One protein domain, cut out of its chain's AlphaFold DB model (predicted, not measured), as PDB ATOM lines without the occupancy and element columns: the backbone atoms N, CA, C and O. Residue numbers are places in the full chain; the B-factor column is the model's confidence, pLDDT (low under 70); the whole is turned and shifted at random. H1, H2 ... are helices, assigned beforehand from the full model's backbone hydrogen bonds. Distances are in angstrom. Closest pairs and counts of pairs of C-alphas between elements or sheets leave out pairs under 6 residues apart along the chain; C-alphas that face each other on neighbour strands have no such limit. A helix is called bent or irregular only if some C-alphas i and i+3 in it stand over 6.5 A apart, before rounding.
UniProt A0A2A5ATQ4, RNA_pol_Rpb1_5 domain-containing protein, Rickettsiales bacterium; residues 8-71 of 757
ATOM      1  N   LYS A   8      -5.137  28.290  11.935       83.81
ATOM      2  CA  LYS A   8      -4.028  27.477  12.443       83.81
ATOM      3  C   LYS A   8      -3.298  28.239  13.549       83.81
ATOM      4  O   LYS A   8      -3.234  29.471  13.515       83.81
ATOM      5  N   LEU A   9      -2.743  27.488  14.493       80.56
ATOM      6  CA  LEU A   9      -1.864  28.025  15.525       80.56
ATOM      7  C   LEU A   9      -0.565  28.553  14.895       80.56
ATOM      8  O   LEU A   9      -0.043  27.970  13.939       80.56
ATOM      9  N   THR A  10      -0.057  29.663  15.423       80.62
ATOM     10  CA  THR A  10       1.261  30.209  15.070       80.62
ATOM     11  C   THR A  10       2.376  29.394  15.730       80.62
ATOM     12  O   THR A  10       2.151  28.717  16.733       80.62
ATOM     13  N   ASP A  11       3.591  29.430  15.168       75.12
ATOM     14  CA  ASP A  11       4.732  28.702  15.750       75.12
ATOM     15  C   ASP A  11       5.031  29.203  17.191       75.12
ATOM     16  O   ASP A  11       5.382  28.379  18.038       75.12
ATOM     17  N   ASP A  12       4.787  30.488  17.491       77.94
ATOM     18  CA  ASP A  12       4.969  31.091  18.823       77.94
ATOM     19  C   ASP A  12       3.946  30.566  19.851       77.94
ATOM     20  O   ASP A  12       4.330  30.105  20.929       77.94
ATOM     21  N   GLU A  13       2.654  30.530  19.495       78.56
ATOM     22  CA  GLU A  13       1.580  29.966  20.338       78.56
ATOM     23  C   GLU A  13       1.833  28.487  20.656       78.56
ATOM     24  O   GLU A  13       1.629  28.022  21.777       78.56
ATOM     25  N   ILE A  14       2.334  27.730  19.677       80.12
ATOM     26  CA  ILE A  14       2.676  26.317  19.866       80.12
ATOM     27  C   ILE A  14       3.839  26.169  20.849       80.12
ATOM     28  O   ILE A  14       3.785  25.310  21.734       80.12
ATOM     29  N   THR A  15       4.889  26.986  20.719       78.19
ATOM     30  CA  THR A  15       5.995  26.966  21.685       78.19
ATOM     31  C   THR A  15       5.542  27.353  23.084       78.19
ATOM     32  O   THR A  15       6.013  26.754  24.049       78.19
ATOM     33  N   GLU A  16       4.598  28.281  23.214       81.06
ATOM     34  CA  GLU A  16       4.057  28.674  24.511       81.06
ATOM     35  C   GLU A  16       3.274  27.535  25.185       81.06
ATOM     36  O   GLU A  16       3.479  27.251  26.368       81.06
ATOM     37  N   ILE A  17       2.434  26.816  24.429       80.62
ATOM     38  CA  ILE A  17       1.692  25.645  24.931       80.62
ATOM     39  C   ILE A  17       2.661  24.554  25.410       80.62
ATOM     40  O   ILE A  17       2.462  23.954  26.465       80.62
ATOM     41  N   VAL A  18       3.723  24.298  24.646       79.94
ATOM     42  CA  VAL A  18       4.665  23.199  24.909       79.94
ATOM     43  C   VAL A  18       5.629  23.528  26.045       79.94
ATOM     44  O   VAL A  18       5.919  22.658  26.867       79.94
ATOM     45  N   ASN A  19       6.106  24.771  26.126       78.75
ATOM     46  CA  ASN A  19       6.950  25.233  27.230       78.75
ATOM     47  C   ASN A  19       6.155  25.403  28.531       78.75
ATOM     48  O   ASN A  19       6.732  25.305  29.609       78.75
ATOM     49  N   GLY A  20       4.833  25.585  28.445       75.44
ATOM     50  CA  GLY A  20       3.933  25.577  29.600       75.44
ATOM     51  C   GLY A  20       3.749  24.202  30.259       75.44
ATOM     52  O   GLY A  20       3.160  24.119  31.338       75.44
ATOM     53  N   LEU A  21       4.237  23.114  29.648       76.00
ATOM     54  CA  LEU A  21       4.163  21.778  30.237       76.00
ATOM     55  C   LEU A  21       5.254  21.569  31.300       76.00
ATOM     56  O   LEU A  21       6.433  21.792  31.017       76.00
ATOM     57  N   PRO A  22       4.896  21.076  32.502       71.38
ATOM     58  CA  PRO A  22       5.862  20.865  33.563       71.38
ATOM     59  C   PRO A  22       6.815  19.733  33.195       71.38
ATOM     60  O   PRO A  22       6.415  18.703  32.644       71.38
ATOM     61  N   GLU A  23       8.087  19.907  33.533       67.06
ATOM     62  CA  GLU A  23       9.088  18.885  33.279       67.06
ATOM     63  C   GLU A  23       8.792  17.610  34.071       67.06
ATOM     64  O   GLU A  23       8.590  17.639  35.285       67.06
ATOM     65  N   SER A  24       8.754  16.471  33.374       61.69
ATOM     66  CA  SER A  24       8.702  15.175  34.046       61.69
ATOM     67  C   SER A  24      10.011  14.966  34.821       61.69
ATOM     68  O   SER A  24      11.081  15.126  34.225       61.69
ATOM     69  N   PRO A  25       9.960  14.615  36.117       59.12
ATOM     70  CA  PRO A  25      11.156  14.372  36.910       59.12
ATOM     71  C   PRO A  25      11.862  13.107  36.407       59.12
ATOM     72  O   PRO A  25      11.408  11.988  36.632       59.12
ATOM     73  N   GLY A  26      12.987  13.283  35.717       55.50
ATOM     74  CA  GLY A  26      13.843  12.196  35.253       55.50
ATOM     75  C   GLY A  26      15.287  12.669  35.164       55.50
ATOM     76  O   GLY A  26      15.576  13.594  34.417       55.50
ATOM     77  N   LEU A  27      16.179  12.039  35.935       51.94
ATOM     78  CA  LEU A  27      17.594  12.425  36.057       51.94
ATOM     79  C   LEU A  27      18.500  11.894  34.927       51.94
ATOM     80  O   LEU A  27      19.705  12.110  34.980       51.94
ATOM     81  N   THR A  28      17.971  11.131  33.964       58.84
ATOM     82  CA  THR A  28      18.787  10.426  32.962       58.84
ATOM     83  C   THR A  28      18.660  11.038  31.568       58.84
ATOM     84  O   THR A  28      17.559  11.374  31.134       58.84
ATOM     85  N   ASP A  29      19.762  11.055  30.811       53.25
ATOM     86  CA  ASP A  29      19.824  11.500  29.406       53.25
ATOM     87  C   ASP A  29      18.774  10.816  28.507       53.25
ATOM     88  O   ASP A  29      18.276  11.377  27.531       53.25
ATOM     89  N   ALA A  30      18.408   9.571  28.827       51.31
ATOM     90  CA  ALA A  30      17.368   8.831  28.116       51.31
ATOM     91  C   ALA A  30      15.958   9.382  28.397       51.31
ATOM     92  O   ALA A  30      15.119   9.429  27.496       51.31
ATOM     93  N   ALA A  31      15.693   9.813  29.633       56.81
ATOM     94  CA  ALA A  31      14.435  10.452  30.001       56.81
ATOM     95  C   ALA A  31      14.318  11.849  29.373       56.81
ATOM     96  O   ALA A  31      13.227  12.241  28.967       56.81
ATOM     97  N   GLU A  32      15.429  12.575  29.236       63.34
ATOM     98  CA  GLU A  32      15.491  13.834  28.481       63.34
ATOM     99  C   GLU A  32      15.152  13.636  27.005       63.34
ATOM    100  O   GLU A  32      14.209  14.254  26.517       63.34
ATOM    101  N   LYS A  33      15.808  12.693  26.319       61.22
ATOM    102  CA  LYS A  33      15.501  12.384  24.910       61.22
ATOM    103  C   LYS A  33      14.049  11.957  24.694       61.22
ATOM    104  O   LYS A  33      13.426  12.349  23.713       61.22
ATOM    105  N   SER A  34      13.493  11.170  25.614       61.53
ATOM    106  CA  SER A  34      12.082  10.771  25.566       61.53
ATOM    107  C   SER A  34      11.143  11.969  25.762       61.53
ATOM    108  O   SER A  34      10.177  12.125  25.017       61.53
ATOM    109  N   ARG A  35      11.458  12.873  26.706       65.69
ATOM    110  CA  ARG A  35      10.717  14.134  26.895       65.69
ATOM    111  C   ARG A  35      10.749  14.996  25.637       65.69
ATOM    112  O   ARG A  35       9.707  15.508  25.235       65.69
ATOM    113  N   GLU A  36      11.918  15.150  25.023       65.81
ATOM    114  CA  GLU A  36      12.063  15.885  23.767       65.81
ATOM    115  C   GLU A  36      11.220  15.254  22.655       65.81
ATOM    116  O   GLU A  36      10.476  15.969  21.989       65.81
ATOM    117  N   GLY A  37      11.246  13.925  22.514       62.69
ATOM    118  CA  GLY A  37      10.412  13.197  21.553       62.69
ATOM    119  C   GLY A  37       8.914  13.457  21.736       62.69
ATOM    120  O   GLY A  37       8.233  13.861  20.796       62.69
ATOM    121  N   VAL A  38       8.401  13.327  22.963       69.19
ATOM    122  CA  VAL A  38       6.974  13.563  23.256       69.19
ATOM    123  C   VAL A  38       6.572  15.015  22.995       69.19
ATOM    124  O   VAL A  38       5.492  15.271  22.456       69.19
ATOM    125  N   LYS A  39       7.430  15.982  23.347       71.50
ATOM    126  CA  LYS A  39       7.189  17.393  23.019       71.50
ATOM    127  C   LYS A  39       7.065  17.561  21.506       71.50
ATOM    128  O   LYS A  39       6.096  18.160  21.042       71.50
ATOM    129  N   LEU A  40       8.005  17.004  20.741       63.94
ATOM    130  CA  LEU A  40       8.019  17.083  19.279       63.94
ATOM    131  C   LEU A  40       6.748  16.508  18.638       63.94
ATOM    132  O   LEU A  40       6.198  17.139  17.729       63.94
ATOM    133  N   ASP A  41       6.254  15.376  19.138       65.06
ATOM    134  CA  ASP A  41       5.008  14.757  18.674       65.06
ATOM    135  C   ASP A  41       3.784  15.631  18.968       65.06
ATOM    136  O   ASP A  41       2.915  15.810  18.109       65.06
ATOM    137  N   LEU A  42       3.724  16.232  20.159       73.56
ATOM    138  CA  LEU A  42       2.639  17.141  20.526       73.56
ATOM    139  C   LEU A  42       2.613  18.371  19.614       73.56
ATOM    140  O   LEU A  42       1.555  18.765  19.129       73.56
ATOM    141  N   ILE A  43       3.779  18.948  19.324       69.00
ATOM    142  CA  ILE A  43       3.872  20.072  18.388       69.00
ATOM    143  C   ILE A  43       3.352  19.658  17.009       69.00
ATOM    144  O   ILE A  43       2.648  20.431  16.356       69.00
ATOM    145  N   PHE A  44       3.685  18.449  16.552       64.81
ATOM    146  CA  PHE A  44       3.177  17.957  15.279       64.81
ATOM    147  C   PHE A  44       1.644  17.983  15.251       64.81
ATOM    148  O   PHE A  44       1.057  18.528  14.317       64.81
ATOM    149  N   GLN A  45       1.006  17.452  16.293       74.81
ATOM    150  CA  GLN A  45      -0.454  17.417  16.387       74.81
ATOM    151  C   GLN A  45      -1.056  18.827  16.399       74.81
ATOM    152  O   GLN A  45      -2.051  19.071  15.725       74.81
ATOM    153  N   LEU A  46      -0.424  19.777  17.095       79.94
ATOM    154  CA  LEU A  46      -0.909  21.156  17.204       79.94
ATOM    155  C   LEU A  46      -0.874  21.933  15.876       79.94
ATOM    156  O   LEU A  46      -1.715  22.800  15.660       79.94
ATOM    157  N   LYS A  47       0.033  21.611  14.948       72.50
ATOM    158  CA  LYS A  47       0.151  22.327  13.658       72.50
ATOM    159  C   LYS A  47      -0.986  22.071  12.676       72.50
ATOM    160  O   LYS A  47      -1.269  22.919  11.822       72.50
ATOM    161  N   ASP A  48      -1.604  20.903  12.767       75.19
ATOM    162  CA  ASP A  48      -2.687  20.509  11.867       75.19
ATOM    163  C   ASP A  48      -4.065  20.940  12.391       75.19
ATOM    164  O   ASP A  48      -5.044  20.944  11.640       75.19
ATOM    165  N   ILE A  49      -4.138  21.376  13.651       80.38
ATOM    166  CA  ILE A  49      -5.374  21.794  14.307       80.38
ATOM    167  C   ILE A  49      -5.738  23.226  13.894       80.38
ATOM    168  O   ILE A  49      -4.906  24.135  13.866       80.38
ATOM    169  N   LYS A  50      -7.021  23.425  13.570       84.38
ATOM    170  CA  LYS A  50      -7.625  24.748  13.387       84.38
ATOM    171  C   LYS A  50      -8.458  25.067  14.618       84.38
ATOM    172  O   LYS A  50      -9.357  24.293  14.945       84.38
ATOM    173  N   ILE A  51      -8.175  26.184  15.270       83.56
ATOM    174  CA  ILE A  51      -8.862  26.603  16.489       83.56
ATOM    175  C   ILE A  51      -9.206  28.092  16.430       83.56
ATOM    176  O   ILE A  51      -8.637  28.853  15.645       83.56
ATOM    177  N   VAL A  52     -10.197  28.482  17.220       85.44
ATOM    178  CA  VAL A  52     -10.549  29.882  17.465       85.44
ATOM    179  C   VAL A  52      -9.601  30.441  18.527       85.44
ATOM    180  O   VAL A  52      -9.268  29.723  19.466       85.44
ATOM    181  N   GLU A  53      -9.178  31.700  18.390       79.06
ATOM    182  CA  GLU A  53      -8.214  32.337  19.307       79.06
ATOM    183  C   GLU A  53      -8.655  32.273  20.776       79.06
ATOM    184  O   GLU A  53      -7.861  31.931  21.643       79.06
ATOM    185  N   GLU A  54      -9.944  32.485  21.042       80.62
ATOM    186  CA  GLU A  54     -10.530  32.433  22.391       80.62
ATOM    187  C   GLU A  54     -10.427  31.045  23.051       80.62
ATOM    188  O   GLU A  54     -10.413  30.941  24.270       80.62
ATOM    189  N   ALA A  55     -10.318  29.971  22.261       82.88
ATOM    190  CA  ALA A  55     -10.256  28.595  22.760       82.88
ATOM    191  C   ALA A  55      -8.815  28.072  22.941       82.88
ATOM    192  O   ALA A  55      -8.619  26.902  23.285       82.88
ATOM    193  N   ILE A  56      -7.792  28.903  22.696       82.88
ATOM    194  CA  ILE A  56      -6.380  28.514  22.853       82.88
ATOM    195  C   ILE A  56      -6.046  28.261  24.329       82.88
ATOM    196  O   ILE A  56      -5.409  27.251  24.645       82.88
ATOM    197  N   ASP A  57      -6.523  29.118  25.233       83.88
ATOM    198  CA  ASP A  57      -6.302  28.961  26.675       83.88
ATOM    199  C   ASP A  57      -6.991  27.706  27.223       83.88
ATOM    200  O   ASP A  57      -6.395  26.941  27.990       83.88
ATOM    201  N   ASP A  58      -8.205  27.414  26.754       85.75
ATOM    202  CA  ASP A  58      -8.918  26.179  27.088       85.75
ATOM    203  C   ASP A  58      -8.163  24.944  26.591       85.75
ATOM    204  O   ASP A  58      -7.987  23.972  27.333       85.75
ATOM    205  N   LEU A  59      -7.646  24.980  25.358       85.50
ATOM    206  CA  LEU A  59      -6.825  23.903  24.811       85.50
ATOM    207  C   LEU A  59      -5.564  23.681  25.659       85.50
ATOM    208  O   LEU A  59      -5.246  22.536  25.992       85.50
ATOM    209  N   LYS A  60      -4.872  24.757  26.048       84.75
ATOM    210  CA  LYS A  60      -3.686  24.711  26.918       84.75
ATOM    211  C   LYS A  60      -4.022  24.066  28.265       84.75
ATOM    212  O   LYS A  60      -3.331  23.135  28.687       84.75
ATOM    213  N   ASN A  61      -5.128  24.471  28.889       85.88
ATOM    214  CA  ASN A  61      -5.607  23.908  30.153       85.88
ATOM    215  C   ASN A  61      -5.987  22.426  30.031       85.88
ATOM    216  O   ASN A  61      -5.642  21.620  30.903       85.88
ATOM    217  N   ILE A  62      -6.639  22.027  28.936       87.50
ATOM    218  CA  ILE A  62      -6.993  20.628  28.667       87.50
ATOM    219  C   ILE A  62      -5.732  19.778  28.487       87.50
ATOM    220  O   ILE A  62      -5.636  18.698  29.077       87.50
ATOM    221  N   ILE A  63      -4.760  20.247  27.700       85.94
ATOM    222  CA  ILE A  63      -3.488  19.549  27.468       85.94
ATOM    223  C   ILE A  63      -2.727  19.393  28.784       85.94
ATOM    224  O   ILE A  63      -2.307  18.286  29.122       85.94
ATOM    225  N   TYR A  64      -2.616  20.465  29.566       85.19
ATOM    226  CA  TYR A  64      -1.967  20.447  30.873       85.19
ATOM    227  C   TYR A  64      -2.648  19.475  31.846       85.19
ATOM    228  O   TYR A  64      -1.989  18.661  32.500       85.19
ATOM    229  N   THR A  65      -3.982  19.497  31.902       86.25
ATOM    230  CA  THR A  65      -4.768  18.594  32.755       86.25
ATOM    231  C   THR A  65      -4.595  17.137  32.331       86.25
ATOM    232  O   THR A  65      -4.393  16.266  33.179       86.25
ATOM    233  N   LYS A  66      -4.622  16.850  31.024       87.75
ATOM    234  CA  LYS A  66      -4.362  15.504  30.493       87.75
ATOM    235  C   LYS A  66      -2.934  15.045  30.779       87.75
ATOM    236  O   LYS A  66      -2.756  13.904  31.198       87.75
ATOM    237  N   TYR A  67      -1.942  15.923  30.634       84.00
ATOM    238  CA  TYR A  67      -0.551  15.624  30.970       84.00
ATOM    239  C   TYR A  67      -0.407  15.246  32.446       84.00
ATOM    240  O   TYR A  67       0.089  14.163  32.751       84.00
ATOM    241  N   LYS A  68      -0.936  16.066  33.365       82.56
ATOM    242  CA  LYS A  68      -0.938  15.752  34.803       82.56
ATOM    243  C   LYS A  68      -1.620  14.419  35.109       82.56
ATOM    244  O   LYS A  68      -1.097  13.645  35.904       82.56
ATOM    245  N   LYS A  69      -2.750  14.123  34.456       85.44
ATOM    246  CA  LYS A  69      -3.463  12.840  34.605       85.44
ATOM    247  C   LYS A  69      -2.691  11.644  34.032       85.44
ATOM    248  O   LYS A  69      -2.910  10.529  34.494       85.44
ATOM    249  N   SER A  70      -1.807  11.859  33.055       83.88
ATOM    250  CA  SER A  70      -0.999  10.802  32.430       83.88
ATOM    251  C   SER A  70       0.230  10.386  33.247       83.88
ATOM    252  O   SER A  70       0.798   9.322  32.998       83.88
ATOM    253  N   LEU A  71       0.647  11.201  34.225       80.94
ATOM    254  CA  LEU A  71       1.770  10.871  35.095       80.94
ATOM    255  C   LEU A  71       1.446   9.637  35.943       80.94
ATOM    256  O   LEU A  71       0.366   9.512  36.526       80.94
TER     257      LEU A  71
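AT A GLANCE: This is residues 8 to 71 of the 757 residues of the protein "RNA_pol_Rpb1_5 domain-containing protein" of Rickettsiales bacterium (UniProt A0A2A5ATQ4). Two long helices, H2 and H3, stand apart from each other, and the short helix H1 packs on the later part of H2 and comes near H3, so that the three centres make an open triangle. The stretch from residue 20 to 28 runs out from H1 to where H2 begins. The printed part has 64 residues with three named helices, in the order H1, H2, H3, and no named strand; its class is all helix. It is elongated, with spans of 38 by 21 by 15 A, and only just compact, close to loose, with a radius of gyration of the C-alphas of 12.4 A.

HOW THE PARTS SIT: Start at H1, residues 11 to 19, and look on to H2, residues 29 to 48. They touch and form a helical hairpin, opposite ways at a steep tilt of 40 degrees; H2 touches H1 with residues 39 to 47 alone. Their closest C-alphas, of Ile 14 and Ile 43, are 6.5 A apart. Next look at H3, residues 53 to 70, which is close to H1 but not clearly touching: their closest C-alphas, of Ile 17 and Lys 60, are 5.8 A apart. H1 and H3 run the same way at a shallow tilt of 30 degrees. H2 and H3 are apart. Every O i to N i+4 pair is within hydrogen-bond range in H1, against 15 of 16 in H2 and 12 of 14 in H3.

IN THESE COORDINATES: Find C-alpha 11 at (4.732, 28.702, 15.750); from there H1 runs 12.2 A to C-alpha 19. H2 begins at C-alpha 29, at (19.824, 11.500, 29.406), and is 29.9 A long. H3, 26.2 A long, ends at C-alpha 70, at (-0.999, 10.802, 32.430). H3 is irregular, but only just: C-alphas 54 and 57 are 6.9 A apart.

THE WHOLE: The two C-alphas farthest apart, of Thr 28 and Val 52, are 38.5 A from each other. The printed part has no cut; the link from H1 to H2 is short and that from H2 to H3 is tight. In the B-factor column you will find a mean pLDDT of the printed part of 74.8, with residues 23 to 38, 40 to 41 and 43 to 44 of this model under 70.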